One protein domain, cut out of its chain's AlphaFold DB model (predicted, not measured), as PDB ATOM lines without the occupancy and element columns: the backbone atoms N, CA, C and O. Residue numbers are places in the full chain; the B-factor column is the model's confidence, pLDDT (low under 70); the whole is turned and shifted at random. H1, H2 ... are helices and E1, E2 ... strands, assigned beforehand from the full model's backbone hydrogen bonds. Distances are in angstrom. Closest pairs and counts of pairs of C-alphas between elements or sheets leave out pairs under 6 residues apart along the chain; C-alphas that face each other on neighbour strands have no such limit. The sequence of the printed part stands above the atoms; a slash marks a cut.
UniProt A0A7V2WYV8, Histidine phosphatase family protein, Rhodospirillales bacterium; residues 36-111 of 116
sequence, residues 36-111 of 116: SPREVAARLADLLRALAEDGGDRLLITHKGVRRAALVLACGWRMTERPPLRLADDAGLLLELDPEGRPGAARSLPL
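What this domain is: This is residues 36 to 111 of the 116 residues of the protein "Histidine phosphatase family protein" of Rhodospirillales bacterium (UniProt A0A7V2WYV8). Two helices cross at nearly a right angle, H2 packing on the first half of H1, and a small two-stranded hairpin, E1 and E2, lies beyond H2 on the side away from H1. The long loop of that hairpin, residues 95 to 106, reaches back from the strands toward the second half of H1, while residues 76 to 90 make a wide loop on the other side of H2. The printed part has 76 residues, with two named helices and two named strands in the order H1, H2, E1, E2; the sheet, in the order E1 - E2, is antiparallel, and the class is mixed, helices and strands. The whole is compact, with a radius of gyration of the C-alphas of 11.7 A, and rounded, spanning 33 by 28 by 20 A.

How they stand to each other: H1, residues 37 to 54, touches H2, residues 64 to 75, with residues 37 to 45 alone. Their closest C-alphas are those of Ala 41 and Ala 69, 4.6 A apart, and their lines are about perpendicular at 74 degrees. In both helices every O i to N i+4 pair is within hydrogen-bond range. H2 has one pair of C-alphas within 8 A with E1, residues 91 to 94: the closest, those of Arg 67 and Leu 93, are 7.2 A apart. E1 and E2, residues 107 to 110, form a hairpin of antiparallel neighbour strands, with 145 degrees between their directions. The C-alphas of Ala 91 and Pro 110 face each other at 4.4 A. N 92 and O 109 are within hydrogen-bond range at 2.8 A, as are N 107 and O 94 at 3.0 A. H1 is apart from E1 and from E2, and H2 is apart from E2.

Where its parts are: H1 begins at C-alpha 37, at (135.298, 9.206, -56.301), and runs 25.8 A to C-alpha 54, at (111.955, 20.141, -55.226). H2 runs 16.3 A from Lys 64 to Cys 75. E1 covers 9.5 A from Ala 91 to Leu 94. E2 covers 10.0 A from Arg 107 to Pro 110, where C-alpha 110 stands at (123.925, 9.355, -34.312).

The domain as a whole: The two C-alphas farthest apart are those of Asp 54 and Glu 81, at 34.5 A. The printed part has no cut from residue 36 to residue 111. The links from H2 to E1, with 15 residues, and from E1 to E2, with 12, are long; the link from H1 to H2, with 9, is short. The mean pLDDT of the printed part is 94.6, and no printed residue is under 70.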
ATOM      1  N   SER A  36     135.543   6.605 -60.440       96.75
ATOM      2  CA  SER A  36     136.369   7.342 -59.492       96.75
ATOM      3  C   SER A  36     135.505   8.074 -58.460       96.75
ATOM      4  O   SER A  36     134.350   8.409 -58.750       96.75
ATOM      5  N   PRO A  37     136.029   8.383 -57.260       96.94
ATOM      6  CA  PRO A  37     135.298   9.206 -56.301       96.94
ATOM      7  C   PRO A  37     134.838  10.556 -56.868       96.94
ATOM      8  O   PRO A  37     133.750  11.008 -56.515       96.94
ATOM      9  N   ARG A  38     135.612  11.170 -57.778       97.81
ATOM     10  CA  ARG A  38     135.219  12.401 -58.482       97.81
ATOM     11  C   ARG A  38     133.935  12.227 -59.294       97.81
ATOM     12  O   ARG A  38     133.060  13.083 -59.226       97.81
ATOM     13  N   GLU A  39     133.806  11.132 -60.038       98.06
ATOM     14  CA  GLU A  39     132.603  10.851 -60.837       98.06
ATOM     15  C   GLU A  39     131.385  10.586 -59.958       98.06
ATOM     16  O   GLU A  39     130.304  11.106 -60.226       98.06
ATOM     17  N   VAL A  40     131.567   9.834 -58.868       97.75
ATOM     18  CA  VAL A  40     130.486   9.597 -57.904       97.75
ATOM     19  C   VAL A  40     130.038  10.917 -57.270       97.75
ATOM     20  O   VAL A  40     128.838  11.133 -57.116       97.75
ATOM     21  N   ALA A  41     130.971  11.814 -56.934       98.19
ATOM     22  CA  ALA A  41     130.658  13.142 -56.406       98.19
ATOM     23  C   ALA A  41     129.931  14.023 -57.426       98.19
ATOM     24  O   ALA A  41     128.943  14.650 -57.065       98.19
ATOM     25  N   ALA A  42     130.347  14.025 -58.695       98.25
ATOM     26  CA  ALA A  42     129.654  14.766 -59.748       98.25
ATOM     27  C   ALA A  42     128.202  14.288 -59.915       98.25
ATOM     28  O   ALA A  42     127.274  15.090 -59.865       98.25
ATOM     29  N   ARG A  43     127.990  12.969 -59.994       98.12
ATOM     30  CA  ARG A  43     126.646  12.381 -60.095       98.12
ATOM     31  C   ARG A  43     125.792  12.640 -58.853       98.12
ATOM     32  O   ARG A  43     124.581  12.808 -58.960       98.12
ATOM     33  N   LEU A  44     126.408  12.661 -57.670       98.31
ATOM     34  CA  LEU A  44     125.715  13.041 -56.442       98.31
ATOM     35  C   LEU A  44     125.328  14.525 -56.456       98.31
ATOM     36  O   LEU A  44     124.222  14.841 -56.041       98.31
ATOM     37  N   ALA A  45     126.185  15.420 -56.951       98.38
ATOM     38  CA  ALA A  45     125.876  16.846 -57.044       98.38
ATOM     39  C   ALA A  45     124.654  17.110 -57.938       98.38
ATOM     40  O   ALA A  45     123.800  17.914 -57.574       98.38
ATOM     41  N   ASP A  46     124.518  16.385 -59.052       98.38
ATOM     42  CA  ASP A  46     123.323  16.466 -59.900       98.38
ATOM     43  C   ASP A  46     122.050  16.036 -59.163       98.38
ATOM     44  O   ASP A  46     121.019  16.696 -59.279       98.38
ATOM     45  N   LEU A  47     122.127  14.968 -58.360       98.00
ATOM     46  CA  LEU A  47     121.011  14.557 -57.509       98.00
ATOM     47  C   LEU A  47     120.680  15.634 -56.467       98.00
ATOM     48  O   LEU A  47     119.515  15.972 -56.308       98.00
ATOM     49  N   LEU A  48     121.676  16.176 -55.759       97.94
ATOM     50  CA  LEU A  48     121.449  17.182 -54.713       97.94
ATOM     51  C   LEU A  48     120.816  18.462 -55.272       97.94
ATOM     52  O   LEU A  48     119.920  19.011 -54.640       97.94
ATOM     53  N   ARG A  49     121.214  18.885 -56.475       98.12
ATOM     54  CA  ARG A  49     120.585  19.996 -57.201       98.12
ATOM     55  C   ARG A  49     119.109  19.736 -57.480       98.12
ATOM     56  O   ARG A  49     118.281  20.567 -57.130       98.12
ATOM     57  N   ALA A  50     118.771  18.562 -58.012       97.62
ATOM     58  CA  ALA A  50     117.374  18.192 -58.238       97.62
ATOM     59  C   ALA A  50     116.560  18.139 -56.927       97.62
ATOM     60  O   ALA A  50     115.414  18.571 -56.882       97.62
ATOM     61  N   LEU A  51     117.157  17.650 -55.833       96.75
ATOM     62  CA  LEU A  51     116.496  17.623 -54.522       96.75
ATOM     63  C   LEU A  51     116.269  19.028 -53.944       96.75
ATOM     64  O   LEU A  51     115.251  19.248 -53.293       96.75
ATOM     65  N   ALA A  52     117.196  19.964 -54.167       96.44
ATOM     66  CA  ALA A  52     117.053  21.350 -53.730       96.44
ATOM     67  C   ALA A  52     115.959  22.093 -54.514       96.44
ATOM     68  O   ALA A  52     115.202  22.850 -53.911       96.44
ATOM     69  N   GLU A  53     115.829  21.822 -55.818       95.81
ATOM     70  CA  GLU A  53     114.755  22.361 -56.667       95.81
ATOM     71  C   GLU A  53     113.361  21.920 -56.187       95.81
ATOM     72  O   GLU A  53     112.442  22.737 -56.125       95.81
ATOM     73  N   ASP A  54     113.207  20.651 -55.797       95.00
ATOM     74  CA  ASP A  54     111.955  20.141 -55.226       95.00
ATOM     75  C   ASP A  54     111.680  20.667 -53.799       95.00
ATOM     76  O   ASP A  54     110.530  20.730 -53.357       95.00
ATOM     77  N   GLY A  55     112.743  20.965 -53.047       92.06
ATOM     78  CA  GLY A  55     112.698  21.346 -51.639       92.06
ATOM     79  C   GLY A  55     112.361  20.211 -50.653       92.06
ATOM     80  O   GLY A  55     112.080  19.056 -51.011       92.06
ATOM     81  N   GLY A  56     112.381  20.584 -49.367       94.31
ATOM     82  CA  GLY A  56     112.031  19.737 -48.222       94.31
ATOM     83  C   GLY A  56     113.150  18.815 -47.725       94.31
ATOM     84  O   GLY A  56     114.142  18.567 -48.408       94.31
ATOM     85  N   ASP A  57     112.958  18.274 -46.521       95.25
ATOM     86  CA  ASP A  57     113.915  17.356 -45.899       95.25
ATOM     87  C   ASP A  57     113.883  15.977 -46.573       95.25
ATOM     88  O   ASP A  57     112.820  15.418 -46.861       95.25
ATOM     89  N   ARG A  58     115.065  15.396 -46.811       95.00
ATOM     90  CA  ARG A  58     115.225  14.099 -47.487       95.00
ATOM     91  C   ARG A  58     116.146  13.180 -46.693       95.00
ATOM     92  O   ARG A  58     117.217  13.587 -46.248       95.00
ATOM     93  N   LEU A  59     115.774  11.904 -46.606       94.75
ATOM     94  CA  LEU A  59     116.630  10.845 -46.073       94.75
ATOM     95  C   LEU A  59     117.127   9.952 -47.212       94.75
ATOM     96  O   LEU A  59     116.336   9.313 -47.903       94.75
ATOM     97  N   LEU A  60     118.447   9.885 -47.391       94.94
ATOM     98  CA  LEU A  60     119.083   9.054 -48.413       94.94
ATOM     99  C   LEU A  60     119.794   7.866 -47.759       94.94
ATOM    100  O   LEU A  60     120.797   8.032 -47.062       94.94
ATOM    101  N   ILE A  61     119.324   6.653 -48.050       94.19
ATOM    102  CA  ILE A  61     119.992   5.415 -47.630       94.19
ATOM    103  C   ILE A  61     120.964   4.983 -48.724       94.19
ATOM    104  O   ILE A  61     120.572   4.659 -49.844       94.19
ATOM    105  N   THR A  62     122.259   5.017 -48.414       94.44
ATOM    106  CA  THR A  62     123.325   4.804 -49.399       94.44
ATOM    107  C   THR A  62     124.480   3.999 -48.817       94.44
ATOM    108  O   THR A  62     124.577   3.767 -47.613       94.44
ATOM    109  N   HIS A  63     125.396   3.571 -49.682       91.69
ATOM    110  CA  HIS A  63     126.621   2.901 -49.267       91.69
ATOM    111  C   HIS A  63     127.742   3.910 -48.957       91.69
ATOM    112  O   HIS A  63     127.716   5.073 -49.365       91.69
ATOM    113  N   LYS A  64     128.794   3.437 -48.279       91.56
ATOM    114  CA  LYS A  64     129.946   4.243 -47.823       91.56
ATOM    115  C   LYS A  64     130.585   5.130 -48.902       91.56
ATOM    116  O   LYS A  64     131.065   6.213 -48.583       91.56
ATOM    117  N   GLY A  65     130.612   4.677 -50.157       93.44
ATOM    118  CA  GLY A  65     131.150   5.439 -51.289       93.44
ATOM    119  C   GLY A  65     130.414   6.758 -51.522       93.44
ATOM    120  O   GLY A  65     131.054   7.799 -51.636       93.44
ATOM    121  N   VAL A  66     129.079   6.739 -51.481       96.31
ATOM    122  CA  VAL A  66     128.246   7.940 -51.664       96.31
ATOM    123  C   VAL A  66     128.354   8.874 -50.460       96.31
ATOM    124  O   VAL A  66     128.520  10.075 -50.637       96.31
ATOM    125  N   ARG A  67     128.384   8.336 -49.231       95.12
ATOM    126  CA  ARG A  67     128.641   9.149 -48.022       95.12
ATOM    127  C   ARG A  67     129.990   9.877 -48.090       95.12
ATOM    128  O   ARG A  67     130.107  11.018 -47.658       95.12
ATOM    129  N   ARG A  68     131.023   9.233 -48.645       95.62
ATOM    130  CA  ARG A  68     132.325   9.878 -48.883       95.62
ATOM    131  C   ARG A  68     132.248  10.931 -49.981       95.62
ATOM    132  O   ARG A  68     132.813  11.998 -49.797       95.62
ATOM    133  N   ALA A  69     131.532  10.663 -51.070       97.12
ATOM    134  CA  ALA A  69     131.301  11.642 -52.129       97.12
ATOM    135  C   ALA A  69     130.589  12.901 -51.600       97.12
ATOM    136  O   ALA A  69     130.976  14.011 -51.944       97.12
ATOM    137  N   ALA A  70     129.637  12.747 -50.677       96.69
ATOM    138  CA  ALA A  70     129.024  13.875 -49.979       96.69
ATOM    139  C   ALA A  70     130.046  14.714 -49.189       96.69
ATOM    140  O   ALA A  70     130.016  15.936 -49.269       96.69
ATOM    141  N   LEU A  71     130.995  14.084 -48.480       96.38
ATOM    142  CA  LEU A  71     132.086  14.809 -47.805       96.38
ATOM    143  C   LEU A  71     133.037  15.513 -48.780       96.38
ATOM    144  O   LEU A  71     133.562  16.575 -48.457       96.38
ATOM    145  N   VAL A  72     133.270  14.934 -49.962       97.38
ATOM    146  CA  VAL A  72     134.043  15.595 -51.025       97.38
ATOM    147  C   VAL A  72     133.352  16.891 -51.438       97.38
ATOM    148  O   VAL A  72     134.006  17.928 -51.477       97.38
ATOM    149  N   LEU A  73     132.041  16.846 -51.687       97.88
ATOM    150  CA  LEU A  73     131.261  18.025 -52.071       97.88
ATOM    151  C   LEU A  73     131.192  19.068 -50.944       97.88
ATOM    152  O   LEU A  73     131.391  20.247 -51.201       97.88
ATOM    153  N   ALA A  74     130.959  18.631 -49.705       96.75
ATOM    154  CA  ALA A  74     130.745  19.514 -48.557       96.75
ATOM    155  C   ALA A  74     132.030  20.171 -48.023       96.75
ATOM    156  O   ALA A  74     131.992  21.264 -47.463       96.75
ATOM    157  N   CYS A  75     133.174  19.489 -48.131       95.00
ATOM    158  CA  CYS A  75     134.418  19.916 -47.477       95.00
ATOM    159  C   CYS A  75     135.600  20.077 -48.441       95.00
ATOM    160  O   CYS A  75     136.706  20.369 -47.990       95.00
ATOM    161  N   GLY A  76     135.419  19.820 -49.740       95.25
ATOM    162  CA  GLY A  76     136.517  19.828 -50.712       95.25
ATOM    163  C   GLY A  76     137.571  18.742 -50.459       95.25
ATOM    164  O   GLY A  76     138.727  18.894 -50.856       95.25
ATOM    165  N   TRP A  77     137.201  17.657 -49.767       96.38
ATOM    166  CA  TRP A  77     138.129  16.598 -49.364       96.38
ATOM    167  C   TRP A  77     138.777  15.927 -50.585       96.38
ATOM    168  O   TRP A  77     138.081  15.414 -51.461       96.38
ATOM    169  N   ARG A  78     140.116  15.879 -50.636       96.31
ATOM    170  CA  ARG A  78     140.866  15.338 -51.791       96.31
ATOM    171  C   ARG A  78     141.007  13.820 -51.776       96.31
ATOM    172  O   ARG A  78     141.488  13.235 -52.744       96.31
ATOM    173  N   MET A  79     140.601  13.183 -50.679       95.25
ATOM    174  CA  MET A  79     140.728  11.739 -50.461       95.25
ATOM    175  C   MET A  79     142.167  11.209 -50.520       95.25
ATOM    176  O   MET A  79     142.364  10.007 -50.666       95.25
ATOM    177  N   THR A  80     143.163  12.082 -50.363       94.69
ATOM    178  CA  THR A  80     144.580  11.716 -50.196       94.69
ATOM    179  C   THR A  80     144.980  11.587 -48.722       94.69
ATOM    180  O   THR A  80     145.998  10.995 -48.379       94.69
ATOM    181  N   GLU A  81     144.136  12.103 -47.837       91.88
ATOM    182  CA  GLU A  81     144.307  12.179 -46.396       91.88
ATOM    183  C   GLU A  81     143.128  11.520 -45.668       91.88
ATOM    184  O   GLU A  81     142.150  11.072 -46.276       91.88
ATOM    185  N   ARG A  82     143.198  11.462 -44.335       91.38
ATOM    186  CA  ARG A  82     142.093  10.957 -43.509       91.38
ATOM    187  C   ARG A  82     140.820  11.789 -43.766       91.38
ATOM    188  O   ARG A  82     140.928  13.003 -43.909       91.38
ATOM    189  N   PRO A  83     139.621  11.171 -43.796       91.81
ATOM    190  CA  PRO A  83     138.374  11.917 -43.934       91.81
ATOM    191  C   PRO A  83     138.244  13.011 -42.864       91.81
ATOM    192  O   PRO A  83     138.533  12.731 -41.697       91.81
ATOM    193  N   PRO A  84     137.766  14.214 -43.238       92.69
ATOM    194  CA  PRO A  84     137.631  15.350 -42.323       92.69
ATOM    195  C   PRO A  84     136.567  15.111 -41.246       92.69
ATOM    196  O   PRO A  84     136.616  15.709 -40.177       92.69
ATOM    197  N   LEU A  85     135.627  14.198 -41.509       92.00
ATOM    198  CA  LEU A  85     134.595  13.779 -40.575       92.00
ATOM    199  C   LEU A  85     134.571  12.252 -40.465       92.00
ATOM    200  O   LEU A  85     134.565  11.534 -41.470       92.00
ATOM    201  N   ARG A  86     134.529  11.737 -39.232       85.81
ATOM    202  CA  ARG A  86     134.386  10.298 -38.987       85.81
ATOM    203  C   ARG A  86     132.959   9.860 -39.316       85.81
ATOM    204  O   ARG A  86     132.018  10.210 -38.615       85.81
ATOM    205  N   LEU A  87     132.828   9.034 -40.348       83.94
ATOM    206  CA  LEU A  87     131.578   8.387 -40.738       83.94
ATOM    207  C   LEU A  87     131.468   7.030 -40.036       83.94
ATOM    208  O   LEU A  87     132.006   6.041 -40.536       83.94
ATOM    209  N   ALA A  88     130.828   6.998 -38.868       86.31
ATOM    210  CA  ALA A  88     130.498   5.742 -38.198       86.31
ATOM    211  C   ALA A  88     129.393   4.990 -38.966       86.31
ATOM    212  O   ALA A  88     128.686   5.586 -39.790       86.31
ATOM    213  N   ASP A  89     129.284   3.680 -38.754       85.31
ATOM    214  CA  ASP A  89     128.299   2.844 -39.452       85.31
ATOM    215  C   ASP A  89     126.875   3.065 -38.909       85.31
ATOM    216  O   ASP A  89     125.913   2.977 -39.663       85.31
ATOM    217  N   ASP A  90     126.759   3.468 -37.643       88.69
ATOM    218  CA  ASP A  90     125.541   3.820 -36.901       88.69
ATOM    219  C   ASP A  90     125.227   5.332 -36.918       88.69
ATOM    220  O   ASP A  90     124.432   5.827 -36.121       88.69
ATOM    221  N   ALA A  91     125.855   6.088 -37.823       90.44
ATOM    222  CA  ALA A  91     125.679   7.533 -37.922       90.44
ATOM    223  C   ALA A  91     125.221   7.981 -39.317       90.44
ATOM    224  O   ALA A  91     125.775   7.575 -40.344       90.44
ATOM    225  N   GLY A  92     124.256   8.895 -39.345       92.38
ATOM    226  CA  GLY A  92     123.863   9.661 -40.519       92.38
ATOM    227  C   GLY A  92     124.836  10.803 -40.816       92.38
ATOM    228  O   GLY A  92     125.582  11.263 -39.950       92.38
ATOM    229  N   LEU A  93     124.831  11.260 -42.068       94.62
ATOM    230  CA  LEU A  93     125.517  12.476 -42.498       94.62
ATOM    231  C   LEU A  93     124.449  13.523 -42.817       94.62
ATOM    232  O   LEU A  93     123.717  13.347 -43.787       94.62
ATOM    233  N   LEU A  94     124.358  14.576 -42.008       95.19
ATOM    234  CA  LEU A  94     123.460  15.699 -42.258       95.19
ATOM    235  C   LEU A  94     124.167  16.751 -43.111       95.19
ATOM    236  O   LEU A  94     125.286  17.171 -42.791       95.19
ATOM    237  N   LEU A  95     123.487  17.168 -44.176       96.06
ATOM    238  CA  LEU A  95     123.912  18.200 -45.110       96.06
ATOM    239  C   LEU A  95     122.778  19.213 -45.237       96.06
ATOM    240  O   LEU A  95     121.655  18.827 -45.543       96.06
ATOM    241  N   GLU A  96     123.098  20.484 -45.038       96.19
ATOM    242  CA  GLU A  96     122.221  21.584 -45.436       96.19
ATOM    243  C   GLU A  96     122.573  21.952 -46.878       96.19
ATOM    244  O   GLU A  96     123.759  22.124 -47.181       96.19
ATOM    245  N   LEU A  97     121.577  22.040 -47.757       97.44
ATOM    246  CA  LEU A  97     121.780  22.445 -49.148       97.44
ATOM    247  C   LEU A  97     121.426  23.923 -49.321       97.44
ATOM    248  O   LEU A  97     120.446  24.401 -48.750       97.44
ATOM    249  N   ASP A  98     122.216  24.637 -50.119       96.75
ATOM    250  CA  ASP A  98     121.810  25.938 -50.655       96.75
ATOM    251  C   ASP A  98     120.769  25.768 -51.790       96.75
ATOM    252  O   ASP A  98     120.504  24.637 -52.219       96.75
ATOM    253  N   PRO A  99     120.147  26.858 -52.286       96.06
ATOM    254  CA  PRO A  99     119.174  26.784 -53.381       96.06
ATOM    255  C   PRO A  99     119.714  26.159 -54.677       96.06
ATOM    256  O   PRO A  99     118.937  25.667 -55.489       96.06
ATOM    257  N   GLU A 100     121.033  26.139 -54.877       96.38
ATOM    258  CA  GLU A 100     121.699  25.509 -56.019       96.38
ATOM    259  C   GLU A 100     122.062  24.029 -55.768       96.38
ATOM    260  O   GLU A 100     122.681  23.382 -56.622       96.38
ATOM    261  N   GLY A 101     121.689  23.478 -54.608       97.00
ATOM    262  CA  GLY A 101     121.947  22.098 -54.203       97.00
ATOM    263  C   GLY A 101     123.375  21.826 -53.749       97.00
ATOM    264  O   GLY A 101     123.795  20.664 -53.688       97.00
ATOM    265  N   ARG A 102     124.156  22.864 -53.439       97.38
ATOM    266  CA  ARG A 102     125.513  22.699 -52.918       97.38
ATOM    267  C   ARG A 102     125.441  22.445 -51.416       97.38
ATOM    268  O   ARG A 102     124.817  23.219 -50.689       97.38
ATOM    269  N   PRO A 103     126.085  21.379 -50.920       97.00
ATOM    270  CA  PRO A 103     126.107  21.116 -49.494       97.00
ATOM    271  C   PRO A 103     127.017  22.106 -48.765       97.00
ATOM    272  O   PRO A 103     128.165  22.319 -49.156       97.00
ATOM    273  N   GLY A 104     126.511  22.655 -47.663       93.00
ATOM    274  CA  GLY A 104     127.299  23.370 -46.667       93.00
ATOM    275  C   GLY A 104     128.111  22.424 -45.773       93.00
ATOM    276  O   GLY A 104     128.443  21.295 -46.138       93.00
ATOM    277  N   ALA A 105     128.425  22.877 -44.557       91.50
ATOM    278  CA  ALA A 105     129.206  22.092 -43.602       91.50
ATOM    279  C   ALA A 105     128.502  20.777 -43.213       91.50
ATOM    280  O   ALA A 105     127.383  20.773 -42.699       91.50
ATOM    281  N   ALA A 106     129.199  19.655 -43.405       94.75
ATOM    282  CA  ALA A 106     128.685  18.332 -43.077       94.75
ATOM    283  C   ALA A 106     128.749  18.035 -41.572       94.75
ATOM    284  O   ALA A 106     129.766  18.279 -40.919       94.75
ATOM    285  N   ARG A 107     127.685  17.433 -41.029       94.31
ATOM    286  CA  ARG A 107     127.593  17.035 -39.614       94.31
ATOM    287  C   ARG A 107     127.305  15.544 -39.484       94.31
ATOM    288  O   ARG A 107     126.519  14.988 -40.243       94.31
ATOM    289  N   SER A 108     127.938  14.892 -38.513       92.69
ATOM    290  CA  SER A 108     127.631  13.499 -38.172       92.69
ATOM    291  C   SER A 108     126.511  13.489 -37.143       92.69
ATOM    292  O   SER A 108     126.611  14.200 -36.142       92.69
ATOM    293  N   LEU A 109     125.473  12.692 -37.377       90.81
ATOM    294  CA  LEU A 109     124.369  12.513 -36.440       90.81
ATOM    295  C   LEU A 109     124.274  11.044 -36.029       90.81
ATOM    296  O   LEU A 109     124.225  10.192 -36.917       90.81
ATOM    297  N   PRO A 110     124.229  10.716 -34.729       89.31
ATOM    298  CA  PRO A 110     123.925   9.355 -34.312       89.31
ATOM    299  C   PRO A 110     122.517   8.987 -34.785       89.31
ATOM    300  O   PRO A 110     121.580   9.775 -34.631       89.31
ATOM    301  N   LEU A 111     122.363   7.801 -35.366       84.75
ATOM    302  CA  LEU A 111     121.039   7.248 -35.610       84.75
ATOM    303  C   LEU A 111     120.556   6.662 -34.285       84.75
ATOM    304  O   LEU A 111     121.204   5.783 -33.717       84.75
TER     305      LEU A 111